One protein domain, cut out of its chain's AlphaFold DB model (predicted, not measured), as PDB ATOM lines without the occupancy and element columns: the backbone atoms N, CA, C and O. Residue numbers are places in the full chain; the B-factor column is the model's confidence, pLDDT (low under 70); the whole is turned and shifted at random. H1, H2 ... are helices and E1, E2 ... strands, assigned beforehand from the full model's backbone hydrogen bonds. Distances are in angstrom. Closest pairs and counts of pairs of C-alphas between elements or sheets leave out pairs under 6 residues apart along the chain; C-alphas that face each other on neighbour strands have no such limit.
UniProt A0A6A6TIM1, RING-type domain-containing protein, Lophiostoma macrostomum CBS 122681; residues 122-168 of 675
ATOM      1  N   VAL A 122      -8.594  42.105 -27.120       95.12
ATOM      2  CA  VAL A 122      -7.393  42.852 -27.507       95.12
ATOM      3  C   VAL A 122      -7.777  43.931 -28.511       95.12
ATOM      4  O   VAL A 122      -8.240  43.632 -29.613       95.12
ATOM      5  N   SER A 123      -7.545  45.191 -28.148       95.38
ATOM      6  CA  SER A 123      -7.751  46.337 -29.036       95.38
ATOM      7  C   SER A 123      -6.472  46.688 -29.795       95.38
ATOM      8  O   SER A 123      -5.397  46.855 -29.214       95.38
ATOM      9  N   LEU A 124      -6.584  46.819 -31.116       94.06
ATOM     10  CA  LEU A 124      -5.487  47.245 -31.983       94.06
ATOM     11  C   LEU A 124      -5.283  48.757 -31.856       94.06
ATOM     12  O   LEU A 124      -6.177  49.528 -32.198       94.06
ATOM     13  N   LYS A 125      -4.100  49.209 -31.433       93.38
ATOM     14  CA  LYS A 125      -3.848  50.636 -31.158       93.38
ATOM     15  C   LYS A 125      -4.037  51.535 -32.373       93.38
ATOM     16  O   LYS A 125      -4.567  52.632 -32.238       93.38
ATOM     17  N   LYS A 126      -3.608  51.087 -33.554       94.12
ATOM     18  CA  LYS A 126      -3.671  51.896 -34.779       94.12
ATOM     19  C   LYS A 126      -5.083  52.160 -35.286       94.12
ATOM     20  O   LYS A 126      -5.277  53.138 -35.998       94.12
ATOM     21  N   CYS A 127      -6.040  51.282 -34.996       95.81
ATOM     22  CA  CYS A 127      -7.394  51.402 -35.541       95.81
ATOM     23  C   CYS A 127      -8.520  51.306 -34.509       95.81
ATOM     24  O   CYS A 127      -9.675  51.419 -34.897       95.81
ATOM     25  N   GLY A 128      -8.226  51.056 -33.234       95.94
ATOM     26  CA  GLY A 128      -9.218  50.950 -32.160       95.94
ATOM     27  C   GLY A 128     -10.072  49.675 -32.171       95.94
ATOM     28  O   GLY A 128     -10.687  49.369 -31.160       95.94
ATOM     29  N   HIS A 129     -10.098  48.910 -33.268       97.38
ATOM     30  CA  HIS A 129     -10.861  47.661 -33.349       97.38
ATOM     31  C   HIS A 129     -10.413  46.624 -32.315       97.38
ATOM     32  O   HIS A 129      -9.217  46.349 -32.176       97.38
ATOM     33  N   THR A 130     -11.396  46.019 -31.654       96.56
ATOM     34  CA  THR A 130     -11.215  45.014 -30.606       96.56
ATOM     35  C   THR A 130     -11.552  43.629 -31.136       96.56
ATOM     36  O   THR A 130     -12.549  43.450 -31.829       96.56
ATOM     37  N   PHE A 131     -10.718  42.648 -30.805       96.44
ATOM     38  CA  PHE A 131     -10.877  41.251 -31.202       96.44
ATOM     39  C   PHE A 131     -10.641  40.343 -30.003       96.44
ATOM     40  O   PHE A 131      -9.885  40.702 -29.104       96.44
ATOM     41  N   GLY A 132     -11.202  39.138 -30.023       95.94
ATOM     42  CA  GLY A 132     -10.715  38.069 -29.157       95.94
ATOM     43  C   GLY A 132      -9.241  37.752 -29.450       95.94
ATOM     44  O   GLY A 132      -8.807  37.757 -30.610       95.94
ATOM     45  N   GLU A 133      -8.441  37.514 -28.410       95.38
ATOM     46  CA  GLU A 133      -7.000  37.258 -28.511       95.38
ATOM     47  C   GLU A 133      -6.699  36.050 -29.410       95.38
ATOM     48  O   GLU A 133      -5.780  36.102 -30.240       95.38
ATOM     49  N   ALA A 134      -7.485  34.975 -29.298       94.81
ATOM     50  CA  ALA A 134      -7.301  33.778 -30.109       94.81
ATOM     51  C   ALA A 134      -7.677  34.053 -31.571       94.81
ATOM     52  O   ALA A 134      -6.956  33.636 -32.487       94.81
ATOM     53  N   CYS A 135      -8.745  34.819 -31.786       95.00
ATOM     54  CA  CYS A 135      -9.231  35.229 -33.102       95.00
ATOM     55  C   CYS A 135      -8.195  36.075 -33.857       95.00
ATOM     56  O   CYS A 135      -7.802  35.749 -34.985       95.00
ATOM     57  N   LEU A 136      -7.672  37.114 -33.203       95.19
ATOM     58  CA  LEU A 136      -6.627  37.970 -33.759       95.19
ATOM     59  C   LEU A 136      -5.335  37.183 -34.009       95.19
ATOM     60  O   LEU A 136      -4.727  37.304 -35.073       95.19
ATOM     61  N   THR A 137      -4.938  36.316 -33.074       94.56
ATOM     62  CA  THR A 137      -3.744  35.472 -33.229       94.56
ATOM     63  C   THR A 137      -3.868  34.527 -34.427       94.56
ATOM     64  O   THR A 137      -2.908  34.365 -35.187       94.56
ATOM     65  N   LYS A 138      -5.043  33.921 -34.638       95.19
ATOM     66  CA  LYS A 138      -5.315  33.041 -35.787       95.19
ATOM     67  C   LYS A 138      -5.203  33.806 -37.108       95.19
ATOM     68  O   LYS A 138      -4.514  33.333 -38.014       95.19
ATOM     69  N   TRP A 139      -5.785  35.004 -37.192       94.38
ATOM     70  CA  TRP A 139      -5.676  35.876 -38.368       94.38
ATOM     71  C   TRP A 139      -4.233  36.270 -38.688       94.38
ATOM     72  O   TRP A 139      -3.780  36.180 -39.832       94.38
ATOM     73  N   LEU A 140      -3.475  36.683 -37.672       94.12
ATOM     74  CA  LEU A 140      -2.079  37.080 -37.843       94.12
ATOM     75  C   LEU A 140      -1.219  35.907 -38.316       94.12
ATOM     76  O   LEU A 140      -0.426  36.056 -39.241       94.12
ATOM     77  N   ARG A 141      -1.428  34.711 -37.758       94.06
ATOM     78  CA  ARG A 141      -0.750  33.498 -38.238       94.06
ATOM     79  C   ARG A 141      -1.101  33.194 -39.695       94.06
ATOM     80  O   ARG A 141      -0.204  32.896 -40.475       94.06
ATOM     81  N   GLN A 142      -2.372  33.293 -40.081       94.06
ATOM     82  CA  GLN A 142      -2.803  33.029 -41.458       94.06
ATOM     83  C   GLN A 142      -2.265  34.062 -42.454       94.06
ATOM     84  O   GLN A 142      -1.755  33.678 -43.504       94.06
ATOM     85  N   SER A 143      -2.322  35.353 -42.125       92.62
ATOM     86  CA  SER A 143      -1.767  36.413 -42.977       92.62
ATOM     87  C   SER A 143      -0.258  36.243 -43.179       92.62
ATOM     88  O   SER A 143       0.209  36.322 -44.315       92.62
ATOM     89  N   LEU A 144       0.484  35.880 -42.127       90.69
ATOM     90  CA  LEU A 144       1.909  35.545 -42.224       90.69
ATOM     91  C   LEU A 144       2.168  34.317 -43.109       90.69
ATOM     92  O   LEU A 144       3.040  34.365 -43.978       90.69
ATOM     93  N   LEU A 145       1.395  33.238 -42.941       92.19
ATOM     94  CA  LEU A 145       1.513  32.031 -43.774       92.19
ATOM     95  C   LEU A 145       1.236  32.319 -45.255       92.19
ATOM     96  O   LEU A 145       1.892  31.754 -46.129       92.19
ATOM     97  N   LEU A 146       0.305  33.230 -45.540       92.62
ATOM     98  CA  LEU A 146      -0.033  33.671 -46.894       92.62
ATOM     99  C   LEU A 146       0.918  34.746 -47.442       92.62
ATOM    100  O   LEU A 146       0.714  35.216 -48.561       92.62
ATOM    101  N   ARG A 147       1.957  35.132 -46.686       90.69
ATOM    102  CA  ARG A 147       2.878  36.237 -47.014       90.69
ATOM    103  C   ARG A 147       2.159  37.565 -47.278       90.69
ATOM    104  O   ARG A 147       2.650  38.409 -48.027       90.69
ATOM    105  N   LEU A 148       1.000  37.755 -46.660       90.38
ATOM    106  CA  LEU A 148       0.278  39.015 -46.673       90.38
ATOM    107  C   LEU A 148       0.821  39.899 -45.550       90.38
ATOM    108  O   LEU A 148       1.152  39.426 -44.462       90.38
ATOM    109  N   SER A 149       0.915  41.204 -45.803       91.94
ATOM    110  CA  SER A 149       1.215  42.156 -44.736       91.94
ATOM    111  C   SER A 149       0.128  42.056 -43.661       91.94
ATOM    112  O   SER A 149      -1.048  42.100 -44.027       91.94
ATOM    113  N   PRO A 150       0.471  41.959 -42.365       93.88
ATOM    114  CA  PRO A 150      -0.534  41.886 -41.315       93.88
ATOM    115  C   PRO A 150      -1.343  43.189 -41.293       93.88
ATOM    116  O   PRO A 150      -0.817  44.262 -40.987       93.88
ATOM    117  N   THR A 151      -2.620  43.095 -41.652       96.25
ATOM    118  CA  THR A 151      -3.584  44.201 -41.658       96.25
ATOM    119  C   THR A 151      -4.752  43.887 -40.736       96.25
ATOM    120  O   THR A 151      -5.112  42.720 -40.572       96.25
ATOM    121  N   CYS A 152      -5.370  44.920 -40.160       95.88
ATOM    122  CA  CYS A 152      -6.615  44.781 -39.417       95.88
ATOM    123  C   CYS A 152      -7.674  44.090 -40.301       95.88
ATOM    124  O   CYS A 152      -7.875  44.539 -41.430       95.88
ATOM    125  N   PRO A 153      -8.356  43.040 -39.821       93.75
ATOM    126  CA  PRO A 153      -9.412  42.370 -40.577       93.75
ATOM    127  C   PRO A 153     -10.554  43.305 -40.997       93.75
ATOM    128  O   PRO A 153     -11.061  43.183 -42.106       93.75
ATOM    129  N   LEU A 154     -10.914  44.263 -40.133       95.06
ATOM    130  CA  LEU A 154     -12.064  45.148 -40.339       95.06
ATOM    131  C   LEU A 154     -11.728  46.336 -41.251       95.06
ATOM    132  O   LEU A 154     -12.367  46.528 -42.278       95.06
ATOM    133  N   CYS A 155     -10.690  47.118 -40.929       96.81
ATOM    134  CA  CYS A 155     -10.364  48.340 -41.685       96.81
ATOM    135  C   CYS A 155      -9.129  48.245 -42.582       96.81
ATOM    136  O   CYS A 155      -8.768  49.222 -43.235       96.81
ATOM    137  N   ARG A 156      -8.441  47.098 -42.607       94.81
ATOM    138  CA  ARG A 156      -7.231  46.862 -43.416       94.81
ATOM    139  C   ARG A 156      -6.030  47.768 -43.093       94.81
ATOM    140  O   ARG A 156      -5.029  47.721 -43.804       94.81
ATOM    141  N   THR A 157      -6.057  48.522 -41.990       96.00
ATOM    142  CA  THR A 157      -4.891  49.279 -41.497       96.00
ATOM    143  C   THR A 157      -3.722  48.340 -41.183       96.00
ATOM    144  O   THR A 157      -3.907  47.311 -40.535       96.00
ATOM    145  N   GLN A 158      -2.504  48.675 -41.625       94.69
ATOM    146  CA  GLN A 158      -1.308  47.852 -41.393       94.69
ATOM    147  C   GLN A 158      -0.885  47.822 -39.915       94.69
ATOM    148  O   GLN A 158      -0.648  48.863 -39.300       94.69
ATOM    149  N   LEU A 159      -0.682  46.618 -39.375       92.81
ATOM    150  CA  LEU A 159      -0.434  46.361 -37.947       92.81
ATOM    151  C   LEU A 159       1.045  46.207 -37.569       92.81
ATOM    152  O   LEU A 159       1.340  45.775 -36.461       92.81
ATOM    153  N   ARG A 160       1.982  46.557 -38.462       84.62
ATOM    154  CA  ARG A 160       3.426  46.268 -38.309       84.62
ATOM    155  C   ARG A 160       4.026  46.605 -36.933       84.62
ATOM    156  O   ARG A 160       4.846  45.834 -36.449       84.62
ATOM    157  N   ASP A 161       3.583  47.689 -36.299       80.19
ATOM    158  CA  ASP A 161       4.192  48.204 -35.060       80.19
ATOM    159  C   ASP A 161       3.431  47.811 -33.783       80.19
ATOM    160  O   ASP A 161       3.947  47.972 -32.679       80.19
ATOM    161  N   ASP A 162       2.210  47.285 -33.923       73.50
ATOM    162  CA  ASP A 162       1.313  47.011 -32.792       73.50
ATOM    163  C   ASP A 162       1.397  45.573 -32.292       73.50
ATOM    164  O   ASP A 162       0.894  45.259 -31.214       73.50
ATOM    165  N   LEU A 163       2.010  44.684 -33.071       73.38
ATOM    166  CA  LEU A 163       2.076  43.279 -32.716       73.38
ATOM    167  C   LEU A 163       3.221  43.050 -31.727       73.38
ATOM    168  O   LEU A 163       4.379  43.260 -32.092       73.38
ATOM    169  N   PRO A 164       2.945  42.532 -30.513       63.19
ATOM    170  CA  PRO A 164       3.998  42.173 -29.561       63.19
ATOM    171  C   PRO A 164       4.924  41.084 -30.131       63.19
ATOM    172  O   PRO A 164       6.071  40.950 -29.712       63.19
ATOM    173  N   LEU A 165       4.457  40.371 -31.163       57.09
ATOM    174  CA  LEU A 165       5.211  39.388 -31.935       57.09
ATOM    175  C   LEU A 165       6.425  39.973 -32.675       57.09
ATOM    176  O   LEU A 165       7.347  39.215 -32.960       57.09
ATOM    177  N   SER A 166       6.478  41.283 -32.961       50.16
ATOM    178  CA  SER A 166       7.688  41.885 -33.549       50.16
ATOM    179  C   SER A 166       8.839  42.002 -32.541       50.16
ATOM    180  O   SER A 166       9.993  42.122 -32.945       50.16
ATOM    181  N   ARG A 167       8.547  41.930 -31.232       46.41
ATOM    182  CA  ARG A 167       9.522  42.166 -30.153       46.41
ATOM    183  C   ARG A 167      10.157  40.896 -29.581       46.41
ATOM    184  O   ARG A 167      11.192  40.998 -28.937       46.41
ATOM    185  N   GLN A 168       9.576  39.713 -29.806       39.97
ATOM    186  CA  GLN A 168      10.027  38.453 -29.176       39.97
ATOM    187  C   GLN A 168      10.938  37.568 -30.041       39.97
ATOM    188  O   GLN A 168      11.351  36.495 -29.607       39.97
TER     189      GLN A 168
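AT A GLANCE: This is residues 122 to 168 of the 675 residues of the protein "RING-type domain-containing protein" of Lophiostoma macrostomum CBS 122681 (UniProt A0A6A6TIM1). This model has little regular structure: one helix, H1, runs along one side of a small body of loops. The short strand E1 leads straight into it, and the stretch after H1 folds back from the helix's far end. The printed part has 47 residues, with one named strand and then one named helix; it is mostly helix by class, though named elements hold only 16 residues. It is compact and rounded, spanning 24 by 23 by 19 A, with a radius of gyration of the C-alphas of 9.7 A.

IN THESE COORDINATES: Start at Val 122 and read on to C-alpha 130 at (-11.215, 45.014, -30.606), where E1, residues 130 to 132, begins. H1, residues 133 to 145, runs 18.2 A from C-alpha 133 at (-7.000, 37.258, -28.511) to C-alpha 145 at (1.513, 32.031, -43.774).

HOW THE PARTS SIT: Residues 122 to 123 pair antiparallel with residues 130 to 131 of E1, which pairs with no named strand. E1 and H1 meet only through their tight link, with 0 residues between them. In H1 every O i to N i+4 pair is within hydrogen-bond range.

THE WHOLE: The two C-alphas farthest apart, of Cys 155 and Gln 168, are 25.9 A apart. The printed part has no cut; residues 146 to 168 hold no named element. Mean pLDDT of the printed part is 88.4, with residues 164 to 168 under 70.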